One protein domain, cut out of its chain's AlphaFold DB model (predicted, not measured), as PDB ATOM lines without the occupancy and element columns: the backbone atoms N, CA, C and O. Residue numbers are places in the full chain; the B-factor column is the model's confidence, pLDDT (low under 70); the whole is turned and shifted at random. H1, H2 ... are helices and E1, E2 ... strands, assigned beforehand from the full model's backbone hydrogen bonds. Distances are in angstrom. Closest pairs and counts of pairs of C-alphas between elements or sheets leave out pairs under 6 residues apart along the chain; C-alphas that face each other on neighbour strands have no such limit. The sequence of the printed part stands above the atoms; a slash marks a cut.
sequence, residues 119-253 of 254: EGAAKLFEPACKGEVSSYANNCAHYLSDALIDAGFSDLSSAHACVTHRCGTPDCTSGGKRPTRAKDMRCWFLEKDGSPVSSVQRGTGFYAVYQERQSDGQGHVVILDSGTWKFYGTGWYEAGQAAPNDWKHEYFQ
ATOM      1  N   GLU A 119     282.096 255.497 242.389       95.56
ATOM      2  CA  GLU A 119     283.527 255.483 242.724       95.56
ATOM      3  C   GLU A 119     284.393 255.969 241.549       95.56
ATOM      4  O   GLU A 119     285.336 256.741 241.738       95.56
ATOM      5  N   GLY A 120     284.077 255.529 240.325       94.19
ATOM      6  CA  GLY A 120     284.767 255.974 239.115       94.19
ATOM      7  C   GLY A 120     284.613 257.478 238.905       94.19
ATOM      8  O   GLY A 120     285.605 258.165 238.673       94.19
ATOM      9  N   ALA A 121     283.394 257.995 239.071       95.25
ATOM     10  CA  ALA A 121     283.121 259.428 238.992       95.25
ATOM     11  C   ALA A 121     283.833 260.223 240.095       95.25
ATOM     12  O   ALA A 121     284.441 261.245 239.803       95.25
ATOM     13  N   ALA A 122     283.848 259.735 241.337       95.25
ATOM     14  CA  ALA A 122     284.571 260.373 242.438       95.25
ATOM     15  C   ALA A 122     286.076 260.499 242.146       95.25
ATOM     16  O   ALA A 122     286.675 261.542 242.395       95.25
ATOM     17  N   LYS A 123     286.685 259.462 241.560       94.25
ATOM     18  CA  LYS A 123     288.102 259.466 241.151       94.25
ATOM     19  C   LYS A 123     288.413 260.421 239.997       94.25
ATOM     20  O   LYS A 123     289.575 260.775 239.824       94.25
ATOM     21  N   LEU A 124     287.409 260.781 239.202       92.62
ATOM     22  CA  LEU A 124     287.518 261.675 238.047       92.62
ATOM     23  C   LEU A 124     287.020 263.092 238.351       92.62
ATOM     24  O   LEU A 124     287.066 263.948 237.471       92.62
ATOM     25  N   PHE A 125     286.517 263.334 239.564       92.81
ATOM     26  CA  PHE A 125     285.998 264.634 239.948       92.81
ATOM     27  C   PHE A 125     287.122 265.661 240.044       92.81
ATOM     28  O   PHE A 125     288.076 265.487 240.799       92.81
ATOM     29  N   GLU A 126     286.928 266.768 239.341       89.44
ATOM     30  CA  GLU A 126     287.758 267.959 239.413       89.44
ATOM     31  C   GLU A 126     286.855 269.157 239.740       89.44
ATOM     32  O   GLU A 126     285.745 269.252 239.203       89.44
ATOM     33  N   PRO A 127     287.291 270.121 240.571       85.94
ATOM     34  CA  PRO A 127     286.537 271.344 240.860       85.94
ATOM     35  C   PRO A 127     286.583 272.350 239.690       85.94
ATOM     36  O   PRO A 127     286.498 273.562 239.890       85.94
ATOM     37  N   ALA A 128     286.742 271.849 238.468       80.50
ATOM     38  CA  ALA A 128     286.774 272.592 237.226       80.50
ATOM     39  C   ALA A 128     286.337 271.674 236.078       80.50
ATOM     40  O   ALA A 128     286.676 270.494 236.044       80.50
ATOM     41  N   CYS A 129     285.614 272.229 235.107       73.06
ATOM     42  CA  CYS A 129     285.306 271.520 233.868       73.06
ATOM     43  C   CYS A 129     286.511 271.592 232.920       73.06
ATOM     44  O   CYS A 129     287.101 272.665 232.748       73.06
ATOM     45  N   LYS A 130     286.818 270.485 232.233       67.69
ATOM     46  CA  LYS A 130     287.798 270.441 231.131       67.69
ATOM     47  C   LYS A 130     287.286 271.300 229.962       67.69
ATOM     48  O   LYS A 130     286.548 270.813 229.109       67.69
ATOM     49  N   GLY A 131     287.589 272.599 229.986       58.16
ATOM     50  CA  GLY A 131     287.063 273.598 229.042       58.16
ATOM     51  C   GLY A 131     286.956 275.040 229.567       58.16
ATOM     52  O   GLY A 131     286.317 275.849 228.912       58.16
ATOM     53  N   GLU A 132     287.529 275.364 230.734       53.59
ATOM     54  CA  GLU A 132     287.722 276.744 231.239       53.59
ATOM     55  C   GLU A 132     286.496 277.680 231.175       53.59
ATOM     56  O   GLU A 132     286.579 278.825 230.740       53.59
ATOM     57  N   VAL A 133     285.344 277.240 231.689       55.75
ATOM     58  CA  VAL A 133     284.200 278.147 231.886       55.75
ATOM     59  C   VAL A 133     284.048 278.461 233.369       55.75
ATOM     60  O   VAL A 133     283.316 277.794 234.097       55.75
ATOM     61  N   SER A 134     284.744 279.502 233.820       55.06
ATOM     62  CA  SER A 134     284.724 279.992 235.205       55.06
ATOM     63  C   SER A 134     283.483 280.827 235.561       55.06
ATOM     64  O   SER A 134     283.361 281.298 236.688       55.06
ATOM     65  N   SER A 135     282.540 281.038 234.634       59.97
ATOM     66  CA  SER A 135     281.559 282.126 234.761       59.97
ATOM     67  C   SER A 135     280.205 281.767 235.388       59.97
ATOM     68  O   SER A 135     279.342 282.642 235.468       59.97
ATOM     69  N   TYR A 136     279.947 280.521 235.800       65.44
ATOM     70  CA  TYR A 136     278.682 280.198 236.478       65.44
ATOM     71  C   TYR A 136     278.822 280.346 237.997       65.44
ATOM     72  O   TYR A 136     279.726 279.789 238.605       65.44
ATOM     73  N   ALA A 137     277.880 281.050 238.629       64.62
ATOM     74  CA  ALA A 137     277.869 281.237 240.083       64.62
ATOM     75  C   ALA A 137     277.583 279.941 240.874       64.62
ATOM     76  O   ALA A 137     277.849 279.884 242.070       64.62
ATOM     77  N   ASN A 138     277.032 278.903 240.233       72.38
ATOM     78  CA  ASN A 138     276.732 277.616 240.861       72.38
ATOM     79  C   ASN A 138     277.182 276.464 239.950       72.38
ATOM     80  O   ASN A 138     276.475 276.086 239.016       72.38
ATOM     81  N   ASN A 139     278.383 275.940 240.207       87.69
ATOM     82  CA  ASN A 139     279.038 274.942 239.361       87.69
ATOM     83  C   ASN A 139     278.943 273.500 239.879       87.69
ATOM     84  O   ASN A 139     279.429 272.598 239.200       87.69
ATOM     85  N   CYS A 140     278.314 273.247 241.034       93.56
ATOM     86  CA  CYS A 140     278.296 271.910 241.647       93.56
ATOM     87  C   CYS A 140     277.812 270.821 240.672       93.56
ATOM     88  O   CYS A 140     278.506 269.837 240.426       93.56
ATOM     89  N   ALA A 141     276.662 271.047 240.033       94.69
ATOM     90  CA  ALA A 141     276.091 270.130 239.052       94.69
ATOM     91  C   ALA A 141     276.910 270.057 237.761       94.69
ATOM     92  O   ALA A 141     276.996 268.994 237.149       94.69
ATOM     93  N   HIS A 142     277.527 271.169 237.362       92.06
ATOM     94  CA  HIS A 142     278.345 271.221 236.158       92.06
ATOM     95  C   HIS A 142     279.575 270.324 236.289       92.06
ATOM     96  O   HIS A 142     279.786 269.449 235.454       92.06
ATOM     97  N   TYR A 143     280.338 270.486 237.368       91.88
ATOM     98  CA  TYR A 143     281.566 269.725 237.586       91.88
ATOM     99  C   TYR A 143     281.276 268.264 237.922       91.88
ATOM    100  O   TYR A 143     281.923 267.361 237.396       91.88
ATOM    101  N   LEU A 144     280.243 268.003 238.728       95.25
ATOM    102  CA  LEU A 144     279.864 266.629 239.036       95.25
ATOM    103  C   LEU A 144     279.364 265.876 237.796       95.25
ATOM    104  O   LEU A 144     279.678 264.701 237.618       95.25
ATOM    105  N   SER A 145     278.592 266.532 236.926       93.94
ATOM    106  CA  SER A 145     278.126 265.887 235.697       93.94
ATOM    107  C   SER A 145     279.253 265.627 234.699       93.94
ATOM    108  O   SER A 145     279.193 264.604 234.023       93.94
ATOM    109  N   ASP A 146     280.296 266.466 234.647       91.62
ATOM    110  CA  ASP A 146     281.525 266.181 233.887       91.62
ATOM    111  C   ASP A 146     282.174 264.877 234.371       91.62
ATOM    112  O   ASP A 146     282.359 263.946 233.591       91.62
ATOM    113  N   ALA A 147     282.388 264.761 235.684       92.75
ATOM    114  CA  ALA A 147     282.972 263.573 236.300       92.75
ATOM    115  C   ALA A 147     282.139 262.300 236.053       92.75
ATOM    116  O   ALA A 147     282.685 261.230 235.784       92.75
ATOM    117  N   LEU A 148     280.806 262.404 236.105       94.62
ATOM    118  CA  LEU A 148     279.897 261.296 235.790       94.62
ATOM    119  C   LEU A 148     279.951 260.913 234.302       94.62
ATOM    120  O   LEU A 148     279.982 259.728 233.970       94.62
ATOM    121  N   ILE A 149     279.974 261.883 233.387       92.19
ATOM    122  CA  ILE A 149     280.088 261.608 231.948       92.19
ATOM    123  C   ILE A 149     281.421 260.915 231.650       92.19
ATOM    124  O   ILE A 149     281.421 259.880 230.978       92.19
ATOM    125  N   ASP A 150     282.520 261.413 232.220       90.06
ATOM    126  CA  ASP A 150     283.849 260.810 232.109       90.06
ATOM    127  C   ASP A 150     283.895 259.403 232.724       90.06
ATOM    128  O   ASP A 150     284.577 258.521 232.202       90.06
ATOM    129  N   ALA A 151     283.106 259.147 233.774       92.69
ATOM    130  CA  ALA A 151     282.910 257.820 234.357       92.69
ATOM    131  C   ALA A 151     282.027 256.879 233.506       92.69
ATOM    132  O   ALA A 151     281.827 255.721 233.867       92.69
ATOM    133  N   GLY A 152     281.503 257.329 232.361       91.81
ATOM    134  CA  GLY A 152     280.712 256.509 231.439       91.81
ATOM    135  C   GLY A 152     279.192 256.635 231.596       91.81
ATOM    136  O   GLY A 152     278.443 255.878 230.970       91.81
ATOM    137  N   PHE A 153     278.695 257.602 232.375       92.31
ATOM    138  CA  PHE A 153     277.275 257.977 232.408       92.31
ATOM    139  C   PHE A 153     276.924 258.901 231.230       92.31
ATOM    140  O   PHE A 153     276.444 260.021 231.395       92.31
ATOM    141  N   SER A 154     277.181 258.429 230.005       89.88
ATOM    142  CA  SER A 154     277.080 259.228 228.778       89.88
ATOM    143  C   SER A 154     275.668 259.736 228.470       89.88
ATOM    144  O   SER A 154     275.528 260.689 227.708       89.88
ATOM    145  N   ASP A 155     274.620 259.158 229.065       89.75
ATOM    146  CA  ASP A 155     273.243 259.651 228.945       89.75
ATOM    147  C   ASP A 155     273.071 261.081 229.490       89.75
ATOM    148  O   ASP A 155     272.220 261.827 229.003       89.75
ATOM    149  N   LEU A 156     273.950 261.515 230.403       91.12
ATOM    150  CA  LEU A 156     274.020 262.904 230.859       91.12
ATOM    151  C   LEU A 156     274.568 263.872 229.805       91.12
ATOM    152  O   LEU A 156     274.340 265.068 229.943       91.12
ATOM    153  N   SER A 157     275.247 263.408 228.751       87.75
ATOM    154  CA  SER A 157     275.797 264.264 227.681       87.75
ATOM    155  C   SER A 157     274.791 264.566 226.554       87.75
ATOM    156  O   SER A 157     274.934 265.554 225.828       87.75
ATOM    157  N   SER A 158     273.743 263.744 226.435       86.38
ATOM    158  CA  SER A 158     272.665 263.842 225.442       86.38
ATOM    159  C   SER A 158     271.376 264.397 226.044       86.38
ATOM    160  O   SER A 158     271.238 264.424 227.260       86.38
ATOM    161  N   ALA A 159     270.408 264.802 225.212       87.44
ATOM    162  CA  ALA A 159     269.085 265.227 225.679       87.44
ATOM    163  C   ALA A 159     268.459 264.190 226.633       87.44
ATOM    164  O   ALA A 159     268.495 262.993 226.364       87.44
ATOM    165  N   HIS A 160     267.904 264.667 227.748       92.19
ATOM    166  CA  HIS A 160     267.387 263.829 228.826       92.19
ATOM    167  C   HIS A 160     266.201 264.531 229.497       92.19
ATOM    168  O   HIS A 160     266.268 265.744 229.692       92.19
ATOM    169  N   ALA A 161     265.148 263.797 229.869       95.00
ATOM    170  CA  ALA A 161     263.905 264.374 230.402       95.00
ATOM    171  C   ALA A 161     264.131 265.204 231.681       95.00
ATOM    172  O   ALA A 161     263.614 266.310 231.801       95.00
ATOM    173  N   CYS A 162     264.976 264.708 232.589       95.25
ATOM    174  CA  CYS A 162     265.380 265.429 233.797       95.25
ATOM    175  C   CYS A 162     266.293 266.647 233.586       95.25
ATOM    176  O   CYS A 162     266.428 267.459 234.497       95.25
ATOM    177  N   VAL A 163     266.962 266.779 232.435       94.31
ATOM    178  CA  VAL A 163     267.996 267.806 232.241       94.31
ATOM    179  C   VAL A 163     267.478 268.895 231.319       94.31
ATOM    180  O   VAL A 163     267.531 268.785 230.092       94.31
ATOM    181  N   THR A 164     267.026 269.978 231.939       92.56
ATOM    182  CA  THR A 164     266.449 271.139 231.261       92.56
ATOM    183  C   THR A 164     267.487 272.225 230.993       92.56
ATOM    184  O   THR A 164     267.318 273.014 230.064       92.56
ATOM    185  N   HIS A 165     268.574 272.267 231.775       90.69
ATOM    186  CA  HIS A 165     269.610 273.292 231.670       90.69
ATOM    187  C   HIS A 165     270.992 272.680 231.543       90.69
ATOM    188  O   HIS A 165     271.407 271.834 232.336       90.69
ATOM    189  N   ARG A 166     271.717 273.148 230.530       89.75
ATOM    190  CA  ARG A 166     273.064 272.685 230.230       89.75
ATOM    191  C   ARG A 166     273.990 273.851 229.957       89.75
ATOM    192  O   ARG A 166     273.522 274.929 229.584       89.75
ATOM    193  N   CYS A 167     275.293 273.626 230.093       85.31
ATOM    194  CA  CYS A 167     276.269 274.618 229.675       85.31
ATOM    195  C   CYS A 167     276.088 274.917 228.178       85.31
ATOM    196  O   CYS A 167     275.867 274.023 227.352       85.31
ATOM    197  N   GLY A 168     276.087 276.209 227.858       72.62
ATOM    198  CA  GLY A 168     275.826 276.727 226.515       72.62
ATOM    199  C   GLY A 168     277.070 277.258 225.812       72.62
ATOM    200  O   GLY A 168     276.954 277.751 224.693       72.62
ATOM    201  N   THR A 169     278.234 277.208 226.461       64.44
ATOM    202  CA  THR A 169     279.458 277.802 225.926       64.44
ATOM    203  C   THR A 169     280.041 276.976 224.780       64.44
ATOM    204  O   THR A 169     279.904 275.747 224.764       64.44
ATOM    205  N   PRO A 170     280.721 277.634 223.825       57.75
ATOM    206  CA  PRO A 170     281.482 276.957 222.782       57.75
ATOM    207  C   PRO A 170     282.492 275.949 223.343       57.75
ATOM    208  O   PRO A 170     282.660 274.888 222.764       57.75
ATOM    209  N   ASP A 171     283.086 276.191 224.510       53.53
ATOM    210  CA  ASP A 171     284.078 275.272 225.094       53.53
ATOM    211  C   ASP A 171     283.452 274.006 225.706       53.53
ATOM    212  O   ASP A 171     284.123 272.999 225.913       53.53
ATOM    213  N   CYS A 172     282.128 273.996 225.895       60.59
ATOM    214  CA  CYS A 172     281.363 272.781 226.173       60.59
ATOM    215  C   CYS A 172     281.054 271.946 224.909       60.59
ATOM    216  O   CYS A 172     280.420 270.893 225.013       60.59
ATOM    217  N   THR A 173     281.444 272.387 223.705       51.62
ATOM    218  CA  THR A 173     281.066 271.710 222.446       51.62
ATOM    219  C   THR A 173     281.902 270.476 222.119       51.62
ATOM    220  O   THR A 173     281.437 269.621 221.369       51.62
ATOM    221  N   SER A 174     283.086 270.325 222.710       52.22
ATOM    222  CA  SER A 174     284.020 269.230 222.419       52.22
ATOM    223  C   SER A 174     283.734 267.924 223.181       52.22
ATOM    224  O   SER A 174     284.322 266.900 222.843       52.22
ATOM    225  N   GLY A 175     282.807 267.917 224.150       53.84
ATOM    226  CA  GLY A 175     282.518 266.744 225.002       53.84
ATOM    227  C   GLY A 175     281.042 266.499 225.340       53.84
ATOM    228  O   GLY A 175     280.734 265.625 226.144       53.84
ATOM    229  N   GLY A 176     280.118 267.246 224.728       64.94
ATOM    230  CA  GLY A 176     278.688 267.188 225.041       64.94
ATOM    231  C   GLY A 176     278.271 268.204 226.108       64.94
ATOM    232  O   GLY A 176     279.030 268.582 226.999       64.94
ATOM    233  N   LYS A 177     277.035 268.696 225.997       82.56
ATOM    234  CA  LYS A 177     276.503 269.732 226.890       82.56
ATOM    235  C   LYS A 177     276.233 269.132 228.272       82.56
ATOM    236  O   LYS A 177     275.432 268.208 228.373       82.56
ATOM    237  N   ARG A 178     276.821 269.687 229.328       88.62
ATOM    238  CA  ARG A 178     276.722 269.176 230.708       88.62
ATOM    239  C   ARG A 178     275.582 269.830 231.494       88.62
ATOM    240  O   ARG A 178     275.414 271.040 231.346       88.62
ATOM    241  N   PRO A 179     274.808 269.086 232.303       92.56
ATOM    242  CA  PRO A 179     273.846 269.651 233.250       92.56
ATOM    243  C   PRO A 179     274.453 270.750 234.131       92.56
ATOM    244  O   PRO A 179     275.552 270.596 234.645       92.56
ATOM    245  N   THR A 180     273.730 271.849 234.356       92.31
ATOM    246  CA  THR A 180     274.215 272.971 235.196       92.31
ATOM    247  C   THR A 180     273.362 273.230 236.433       92.31
ATOM    248  O   THR A 180     273.617 274.175 237.174       92.31
ATOM    249  N   ARG A 181     272.340 272.406 236.690       94.19
ATOM    250  CA  ARG A 181     271.426 272.576 237.829       94.19
ATOM    251  C   ARG A 181     271.403 271.348 238.725       94.19
ATOM    252  O   ARG A 181     271.179 270.238 238.257       94.19
ATOM    253  N   ALA A 182     271.535 271.567 240.031       96.44
ATOM    254  CA  ALA A 182     271.450 270.505 241.034       96.44
ATOM    255  C   ALA A 182     270.094 269.773 241.004       96.44
ATOM    256  O   ALA A 182     270.053 268.554 241.115       96.44
ATOM    257  N   LYS A 183     268.985 270.493 240.777       97.00
ATOM    258  CA  LYS A 183     267.640 269.896 240.664       97.00
ATOM    259  C   LYS A 183     267.487 268.963 239.457       97.00
ATOM    260  O   LYS A 183     266.821 267.937 239.573       97.00
ATOM    261  N   ASP A 184     268.138 269.281 238.338       96.88
ATOM    262  CA  ASP A 184     268.168 268.408 237.157       96.88
ATOM    263  C   ASP A 184     268.926 267.107 237.481       96.88
ATOM    264  O   ASP A 184     268.468 266.012 237.152       96.88
ATOM    265  N   MET A 185     270.047 267.219 238.206       97.62
ATOM    266  CA  MET A 185     270.821 266.066 238.680       97.62
ATOM    267  C   MET A 185     270.035 265.210 239.676       97.62
ATOM    268  O   MET A 185     270.030 263.996 239.532       97.62
ATOM    269  N   ARG A 186     269.307 265.814 240.625       97.50
ATOM    270  CA  ARG A 186     268.416 265.090 241.549       97.50
ATOM    271  C   ARG A 186     267.359 264.271 240.809       97.50
ATOM    272  O   ARG A 186     267.139 263.114 241.144       97.50
ATOM    273  N   CYS A 187     266.700 264.863 239.812       97.75
ATOM    274  CA  CYS A 187     265.734 264.138 238.984       97.75
ATOM    275  C   CYS A 187     266.401 262.937 238.301       97.75
ATOM    276  O   CYS A 187     265.872 261.832 238.342       97.75
ATOM    277  N   TRP A 188     267.598 263.131 237.739       96.81
ATOM    278  CA  TRP A 188     268.347 262.040 237.121       96.81
ATOM    279  C   TRP A 188     268.786 260.970 238.139       96.81
ATOM    280  O   TRP A 188     268.710 259.784 237.832       96.81
ATOM    281  N   PHE A 189     269.170 261.352 239.363       96.88
ATOM    282  CA  PHE A 189     269.459 260.418 240.458       96.88
ATOM    283  C   PHE A 189     268.237 259.565 240.807       96.88
ATOM    284  O   PHE A 189     268.373 258.353 240.913       96.88
ATOM    285  N   LEU A 190     267.045 260.166 240.880       96.12
ATOM    286  CA  LEU A 190     265.785 259.444 241.100       96.12
ATOM    287  C   LEU A 190     265.457 258.447 239.980       96.12
ATOM    288  O   LEU A 190     264.850 257.411 240.236       96.12
ATOM    289  N   GLU A 191     265.837 258.735 238.734       94.50
ATOM    290  CA  GLU A 191     265.679 257.774 237.638       94.50
ATOM    291  C   GLU A 191     266.692 256.620 237.704       94.50
ATOM    292  O   GLU A 191     266.396 255.521 237.230       94.50
ATOM    293  N   LYS A 192     267.887 256.846 238.272       90.31
ATOM    294  CA  LYS A 192     268.875 255.778 238.511       90.31
ATOM    295  C   LYS A 192     268.509 254.909 239.704       90.31
ATOM    296  O   LYS A 192     268.650 253.692 239.623       90.31
ATOM    297  N   ASP A 193     268.033 255.537 240.765       83.62
ATOM    298  CA  ASP A 193     267.639 254.909 242.015       83.62
ATOM    299  C   ASP A 193     266.375 255.593 242.534       83.62
ATOM    300  O   ASP A 193     266.375 256.740 242.982       83.62
ATOM    301  N   GLY A 194     265.259 254.874 242.423       78.81
ATOM    302  CA  GLY A 194     263.922 255.397 242.687       78.81
ATOM    303  C   GLY A 194     263.603 255.615 244.164       78.81
ATOM    304  O   GLY A 194     262.452 255.913 244.487       78.81
ATOM    305  N   SER A 195     264.543 255.406 245.086       89.62
ATOM    306  CA  SER A 195     264.273 255.469 246.525       89.62
ATOM    307  C   SER A 195     265.466 256.021 247.308       89.62
ATOM    308  O   SER A 195     266.199 255.244 247.920       89.62
ATOM    309  N   PRO A 196     265.646 257.357 247.353       95.00
ATOM    310  CA  PRO A 196     266.685 257.948 248.180       95.00
ATOM    311  C   PRO A 196     266.480 257.594 249.649       95.00
ATOM    312  O   PRO A 196     265.354 257.558 250.155       95.00
ATOM    313  N   VAL A 197     267.588 257.413 250.358       94.81
ATOM    314  CA  VAL A 197     267.594 257.321 251.820       94.81
ATOM    315  C   VAL A 197     267.907 258.688 252.422       94.81
ATOM    316  O   VAL A 197     268.522 259.540 251.784       94.81
ATOM    317  N   SER A 198     267.480 258.914 253.663       92.31
ATOM    318  CA  SER A 198     267.723 260.164 254.403       92.31
ATOM    319  C   SER A 198     268.988 260.131 255.265       92.31
ATOM    320  O   SER A 198     269.366 261.143 255.851       92.31
ATOM    321  N   SER A 199     269.644 258.973 255.375       93.75
ATOM    322  CA  SER A 199     270.865 258.795 256.164       93.75
ATOM    323  C   SER A 199     271.748 257.700 255.573       93.75
ATOM    324  O   SER A 199     271.253 256.774 254.932       93.75
ATOM    325  N   VAL A 200     273.056 257.815 255.803       93.06
ATOM    326  CA  VAL A 200     274.074 256.877 255.317       93.06
ATOM    327  C   VAL A 200     274.892 256.366 256.494       93.06
ATOM    328  O   VAL A 200     275.361 257.142 257.326       93.06
ATOM    329  N   GLN A 201     275.083 255.050 256.550       93.75
ATOM    330  CA  GLN A 201     276.013 254.422 257.480       93.75
ATOM    331  C   GLN A 201     277.444 254.508 256.923       93.75
ATOM    332  O   GLN A 201     277.668 254.403 255.721       93.75
ATOM    333  N   ARG A 202     278.444 254.696 257.789       94.31
ATOM    334  CA  ARG A 202     279.856 254.663 257.371       94.31
ATOM    335  C   ARG A 202     280.251 253.280 256.843       94.31
ATOM    336  O   ARG A 202     279.801 252.264 257.368       94.31
ATOM    337  N   GLY A 203     281.136 253.247 255.849       94.19
ATOM    338  CA  GLY A 203     281.693 252.013 255.284       94.19
ATOM    339  C   GLY A 203     280.764 251.242 254.344       94.19
ATOM    340  O   GLY A 203     281.035 250.082 254.053       94.19
ATOM    341  N   THR A 204     279.678 251.851 253.873       95.06
ATOM    342  CA  THR A 204     278.684 251.213 252.991       95.06
ATOM    343  C   THR A 204     278.858 251.518 251.503       95.06
ATOM    344  O   THR A 204     278.121 250.962 250.690       95.06
ATOM    345  N   GLY A 205     279.825 252.359 251.123       95.62
ATOM    346  CA  GLY A 205     280.218 252.597 249.733       95.62
ATOM    347  C   GLY A 205     280.082 254.052 249.291       95.62
ATOM    348  O   GLY A 205     280.197 254.976 250.094       95.62
ATOM    349  N   PHE A 206     279.865 254.245 247.990       96.69
ATOM    350  CA  PHE A 206     279.723 255.562 247.376       96.69
ATOM    351  C   PHE A 206     278.251 255.920 247.179       96.69
ATOM    352  O   PHE A 206     277.460 255.074 246.763       96.69
ATOM    353  N   TYR A 207     277.913 257.181 247.434       97.88
ATOM    354  CA  TYR A 207     276.563 257.720 247.290       97.88
ATOM    355  C   TYR A 207     276.584 258.972 246.429       97.88
ATOM    356  O   TYR A 207     277.393 259.867 246.667       97.88
ATOM    357  N   ALA A 208     275.666 259.078 245.472       97.88
ATOM    358  CA  ALA A 208     275.300 260.378 244.931       97.88
ATOM    359  C   ALA A 208     274.459 261.090 245.991       97.88
ATOM    360  O   ALA A 208     273.602 260.469 246.620       97.88
ATOM    361  N   VAL A 209     274.710 262.375 246.215       97.88
ATOM    362  CA  VAL A 209     274.003 263.145 247.239       97.88
ATOM    363  C   VAL A 209     273.411 264.391 246.616       97.88
ATOM    364  O   VAL A 209     274.100 265.134 245.915       97.88
ATOM    365  N   TYR A 210     272.136 264.628 246.901       97.62
ATOM    366  CA  TYR A 210     271.476 265.904 246.672       97.62
ATOM    367  C   TYR A 210     271.225 266.584 248.014       97.62
ATOM    368  O   TYR A 210     270.708 265.965 248.944       97.62
ATOM    369  N   GLN A 211     271.591 267.858 248.109       95.94
ATOM    370  CA  GLN A 211     271.341 268.691 249.279       95.94
ATOM    371  C   GLN A 211     270.438 269.850 248.869       95.94
ATOM    372  O   GLN A 211     270.682 270.481 247.842       95.94
ATOM    373  N   GLU A 212     269.416 270.155 249.663       95.19
ATOM    374  CA  GLU A 212     268.530 271.295 249.423       95.19
ATOM    375  C   GLU A 212     268.380 272.152 250.671       95.19
ATOM    376  O   GLU A 212     267.974 271.666 251.729       95.19
ATOM    377  N   ARG A 213     268.667 273.445 250.529       93.44
ATOM    378  CA  ARG A 213     268.452 274.422 251.588       93.44
ATOM    379  C   ARG A 213     266.967 274.730 251.717       93.44
ATOM    380  O   ARG A 213     266.335 275.169 250.758       93.44
ATOM    381  N   GLN A 214     266.408 274.550 252.909       89.69
ATOM    382  CA  GLN A 214     264.963 274.689 253.123       89.69
ATOM    383  C   GLN A 214     264.433 276.112 252.915       89.69
ATOM    384  O   GLN A 214     263.271 276.279 252.554       89.69
ATOM    385  N   SER A 215     265.257 277.134 253.155       91.38
ATOM    386  CA  SER A 215     264.820 278.534 253.134       91.38
ATOM    387  C   SER A 215     264.501 279.058 251.731       91.38
ATOM    388  O   SER A 215     263.579 279.856 251.580       91.38
ATOM    389  N   ASP A 216     265.225 278.608 250.705       91.00
ATOM    390  CA  ASP A 216     265.080 279.097 249.326       91.00
ATOM    391  C   ASP A 216     265.109 277.995 248.253       91.00
ATOM    392  O   ASP A 216     264.996 278.273 247.056       91.00
ATOM    393  N   GLY A 217     265.246 276.733 248.658       92.00
ATOM    394  CA  GLY A 217     265.314 275.594 247.753       92.00
ATOM    395  C   GLY A 217     266.576 275.581 246.888       92.00
ATOM    396  O   GLY A 217     266.543 274.986 245.802       92.00
ATOM    397  N   GLN A 218     267.655 276.259 247.307       92.31
ATOM    398  CA  GLN A 218     268.950 276.155 246.640       92.31
ATOM    399  C   GLN A 218     269.463 274.718 246.757       92.31
ATOM    400  O   GLN A 218     269.566 274.169 247.851       92.31
ATOM    401  N   GLY A 219     269.770 274.115 245.608       95.00
ATOM    402  CA  GLY A 219     270.271 272.749 245.524       95.00
ATOM    403  C   GLY A 219     271.790 272.692 245.380       95.00
ATOM    404  O   GLY A 219     272.386 273.550 244.719       95.00
ATOM    405  N   HIS A 220     272.381 271.633 245.921       96.38
ATOM    406  CA  HIS A 220     273.782 271.256 245.770       96.38
ATOM    407  C   HIS A 220     273.897 269.749 245.522       96.38
ATOM    408  O   HIS A 220     273.005 268.987 245.897       96.38
ATOM    409  N   VAL A 221     274.966 269.315 244.858       97.44
ATOM    410  CA  VAL A 221     275.214 267.894 244.581       97.44
ATOM    411  C   VAL A 221     276.671 267.524 244.805       97.44
ATOM    412  O   VAL A 221     277.566 268.295 244.457       97.44
ATOM    413  N   VAL A 222     276.893 266.331 245.356       97.44
ATOM    414  CA  VAL A 222     278.223 265.747 245.599       97.44
ATOM    415  C   VAL A 222     278.190 264.226 245.445       97.44
ATOM    416  O   VAL A 222     277.117 263.626 245.378       97.44
ATOM    417  N   ILE A 223     279.363 263.594 245.449       98.06
ATOM    418  CA  ILE A 223     279.504 262.168 245.775       98.06
ATOM    419  C   ILE A 223     280.075 262.041 247.190       98.06
ATOM    420  O   ILE A 223     281.053 262.709 247.515       98.06
ATOM    421  N   LEU A 224     279.495 261.180 248.021       97.31
ATOM    422  CA  LEU A 224     280.016 260.794 249.334       97.31
ATOM    423  C   LEU A 224     280.686 259.420 249.232       97.31
ATOM    424  O   LEU A 224     280.025 258.446 248.886       97.31
ATOM    425  N   ASP A 225     281.966 259.329 249.592       97.38
ATOM    426  CA  ASP A 225     282.610 258.077 250.000       97.38
ATOM    427  C   ASP A 225     282.320 257.857 251.487       97.38
ATOM    428  O   ASP A 225     282.905 258.523 252.345       97.38
ATOM    429  N   SER A 226     281.402 256.944 251.815       96.69
ATOM    430  CA  SER A 226     281.029 256.691 253.208       96.69
ATOM    431  C   SER A 226     282.094 255.910 253.985       96.69
ATOM    432  O   SER A 226     282.032 255.869 255.217       96.69
ATOM    433  N   GLY A 227     283.080 255.309 253.310       95.94
ATOM    434  CA  GLY A 227     284.207 254.610 253.927       95.94
ATOM    435  C   GLY A 227     285.214 255.574 254.543       95.94
ATOM    436  O   GLY A 227     285.570 255.423 255.711       95.94
ATOM    437  N   THR A 228     285.614 256.602 253.796       96.06
ATOM    438  CA  THR A 228     286.522 257.649 254.300       96.06
ATOM    439  C   THR A 228     285.794 258.891 254.809       96.06
ATOM    440  O   THR A 228     286.432 259.794 255.341       96.06
ATOM    441  N   TRP A 229     284.472 258.957 254.637       93.50
ATOM    442  CA  TRP A 229     283.649 260.146 254.885       93.50
ATOM    443  C   TRP A 229     284.135 261.377 254.111       93.50
ATOM    444  O   TRP A 229     284.230 262.480 254.648       93.50
ATOM    445  N   LYS A 230     284.498 261.155 252.843       95.31
ATOM    446  CA  LYS A 230     285.019 262.187 251.942       95.31
ATOM    447  C   LYS A 230     283.956 262.587 250.927       95.31
ATOM    448  O   LYS A 230     283.257 261.734 250.388       95.31
ATOM    449  N   PHE A 231     283.885 263.881 250.635       94.62
ATOM    450  CA  PHE A 231     282.940 264.451 249.682       94.62
ATOM    451  C   PHE A 231     283.667 264.916 248.418       94.62
ATOM    452  O   PHE A 231     284.692 265.591 248.495       94.62
ATOM    453  N   TYR A 232     283.123 264.563 247.257       95.38
ATOM    454  CA  TYR A 232     283.616 264.953 245.939       95.38
ATOM    455  C   TYR A 232     282.586 265.886 245.306       95.38
ATOM    456  O   TYR A 232     281.501 265.466 244.899       95.38
ATOM    457  N   GLY A 233     282.904 267.174 245.300       93.00
ATOM    458  CA  GLY A 233     282.008 268.250 244.903       93.00
ATOM    459  C   GLY A 233     282.643 269.606 245.187       93.00
ATOM    460  O   GLY A 233     283.790 269.687 245.616       93.00
ATOM    461  N   THR A 234     281.894 270.689 244.982       87.94
ATOM    462  CA  THR A 234     282.391 272.054 245.254       87.94
ATOM    463  C   THR A 234     282.211 272.496 246.710       87.94
ATOM    464  O   THR A 234     282.353 273.675 247.010       87.94
ATOM    465  N   GLY A 235     281.841 271.581 247.606       86.44
ATOM    466  CA  GLY A 235     281.581 271.853 249.021       86.44
ATOM    467  C   GLY A 235     280.664 270.799 249.637       86.44
ATOM    468  O   GLY A 235     280.152 269.940 248.921       86.44
ATOM    469  N   TRP A 236     280.448 270.879 250.949       89.12
ATOM    470  CA  TRP A 236     279.485 270.072 251.699       89.12
ATOM    471  C   TRP A 236     278.711 270.978 252.652       89.12
ATOM    472  O   TRP A 236     279.305 271.832 253.311       89.12
ATOM    473  N   TYR A 237     277.399 270.786 252.728       85.19
ATOM    474  CA  TYR A 237     276.547 271.485 253.685       85.19
ATOM    475  C   TYR A 237     276.036 270.502 254.735       85.19
ATOM    476  O   TYR A 237     275.570 269.433 254.380       85.19
ATOM    477  N   GLU A 238     276.149 270.813 256.024       83.69
ATOM    478  CA  GLU A 238     275.686 269.890 257.066       83.69
ATOM    479  C   GLU A 238     274.165 269.965 257.245       83.69
ATOM    480  O   GLU A 238     273.567 271.045 257.192       83.69
ATOM    481  N   ALA A 239     273.541 268.815 257.510       77.06
ATOM    482  CA  ALA A 239     272.122 268.761 257.841       77.06
ATOM    483  C   ALA A 239     271.887 269.307 259.255       77.06
ATOM    484  O   ALA A 239     272.688 269.065 260.158       77.06
ATOM    485  N   GLY A 240     270.770 270.007 259.470       60.25
ATOM    486  CA  GLY A 240     270.392 270.480 260.802       60.25
ATOM    487  C   GLY A 240     271.232 271.642 261.341       60.25
ATOM    488  O   GLY A 240     271.206 271.895 262.547       60.25
ATOM    489  N   GLN A 241     271.955 272.376 260.487       61.28
ATOM    490  CA  GLN A 241     272.476 273.684 260.886       61.28
ATOM    491  C   GLN A 241     271.313 274.631 261.217       61.28
ATOM    492  O   GLN A 241     270.238 274.555 260.617       61.28
ATOM    493  N   ALA A 242     271.524 275.534 262.179       53.97
ATOM    494  CA  ALA A 242     270.511 276.507 262.569       53.97
ATOM    495  C   ALA A 242     269.996 277.290 261.346       53.97
ATOM    496  O   ALA A 242     270.755 277.632 260.430       53.97
ATOM    497  N   ALA A 243     268.694 277.591 261.336       57.44
ATOM    498  CA  ALA A 243     268.096 278.435 260.308       57.44
ATOM    499  C   ALA A 243     268.904 279.744 260.163       57.44
ATOM    500  O   ALA A 243     269.302 280.326 261.175       57.44
ATOM    501  N   PRO A 244     269.158 280.220 258.930       56.06
ATOM    502  CA  PRO A 244     268.504 279.847 257.667       56.06
ATOM    503  C   PRO A 244     269.177 278.708 256.874       56.06
ATOM    504  O   PRO A 244     268.792 278.469 255.725       56.06
ATOM    505  N   ASN A 245     270.157 278.014 257.459       69.25
ATOM    506  CA  ASN A 245     271.013 277.045 256.769       69.25
ATOM    507  C   ASN A 245     270.585 275.589 256.987       69.25
ATOM    508  O   ASN A 245     271.421 274.702 256.907       69.25
ATOM    509  N   ASP A 246     269.313 275.312 257.267       85.94
ATOM    510  CA  ASP A 246     268.869 273.923 257.396       85.94
ATOM    511  C   ASP A 246     268.847 273.254 256.009       85.94
ATOM    512  O   ASP A 246     268.058 273.634 255.133       85.94
ATOM    513  N   TRP A 247     269.745 272.290 255.795       91.62
ATOM    514  CA  TRP A 247     269.860 271.516 254.559       91.62
ATOM    515  C   TRP A 247     269.247 270.126 254.730       91.62
ATOM    516  O   TRP A 247     269.538 269.398 255.677       91.62
ATOM    517  N   LYS A 248     268.403 269.731 253.773       94.06
ATOM    518  CA  LYS A 248     267.897 268.358 253.641       94.06
ATOM    519  C   LYS A 248     268.798 267.575 252.708       94.06
ATOM    520  O   LYS A 248     269.135 268.084 251.641       94.06
ATOM    521  N   HIS A 249     269.152 266.352 253.087       95.44
ATOM    522  CA  HIS A 249     269.993 265.477 252.271       95.44
ATOM    523  C   HIS A 249     269.205 264.270 251.776       95.44
ATOM    524  O   HIS A 249     268.445 263.655 252.525       95.44
ATOM    525  N   GLU A 250     269.442 263.920 250.522       97.00
ATOM    526  CA  GLU A 250     268.973 262.699 249.885       97.00
ATOM    527  C   GLU A 250     270.188 261.959 249.341       97.00
ATOM    528  O   GLU A 250     271.004 262.543 248.622       97.00
ATOM    529  N   TYR A 251     270.311 260.685 249.696       96.94
ATOM    530  CA  TYR A 251     271.435 259.844 249.304       96.94
ATOM    531  C   TYR A 251     270.938 258.721 248.408       96.94
ATOM    532  O   TYR A 251     269.926 258.088 248.709       96.94
ATOM    533  N   PHE A 252     271.682 258.459 247.342       96.62
ATOM    534  CA  PHE A 252     271.327 257.474 246.336       96.62
ATOM    535  C   PHE A 252     272.507 256.546 246.054       96.62
ATOM    536  O   PHE A 252     273.652 257.008 246.002       96.62
ATOM    537  N   GLN A 253     272.239 255.254 245.869       93.38
ATOM    538  CA  GLN A 253     273.278 254.233 245.735       93.38
ATOM    539  C   GLN A 253     272.996 253.308 244.547       93.38
ATOM    540  O   GLN A 253     271.983 252.615 244.528       93.38
TER     541      GLN A 253
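What this domain is: This is residues 119 to 253 of the 254 residues of an uncharacterized protein of Pseudomonas sp. 9Ag (UniProt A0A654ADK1). There is little regular structure: a strongly twisted sheet has three helices over one face, with long loops around. The 135 printed residues run H1 H2 H3 E1 E2 E3 E4; the antiparallel sheet's order is E3 E2 E1 E4. The class is mixed, named elements holding 52 residues; the whole is compact, radius of gyration of the C-alphas 14.3 A, spanning 40 by 31 by 26 A.

How they stand to each other: H1, residues 119 to 124, touches H2, residues 140 to 150; their closest C-alphas, Ala 121 and Leu 148, are 4.9 A apart. E1, residues 206 to 213, E2, 219 to 225, and E3, 230 to 232, form a meander, each the antiparallel neighbour of the one before. N 209 and O 222 are 2.8 A apart. H3, residues 182 to 192, is on the same face as H1, 8.9 A over the sheet.

Where its parts are: E1 spans 22.4 A, H2 15.7 A. C-alpha 119 is at (283.527, 255.483, 242.724); E4, residues 247 to 252, ends with C-alpha 252 at (271.327, 257.474, 246.336).

The domain as a whole: The printed part has no cut. Residues 130 to 137, 169 to 176 and 240 to 245 have pLDDT under 70.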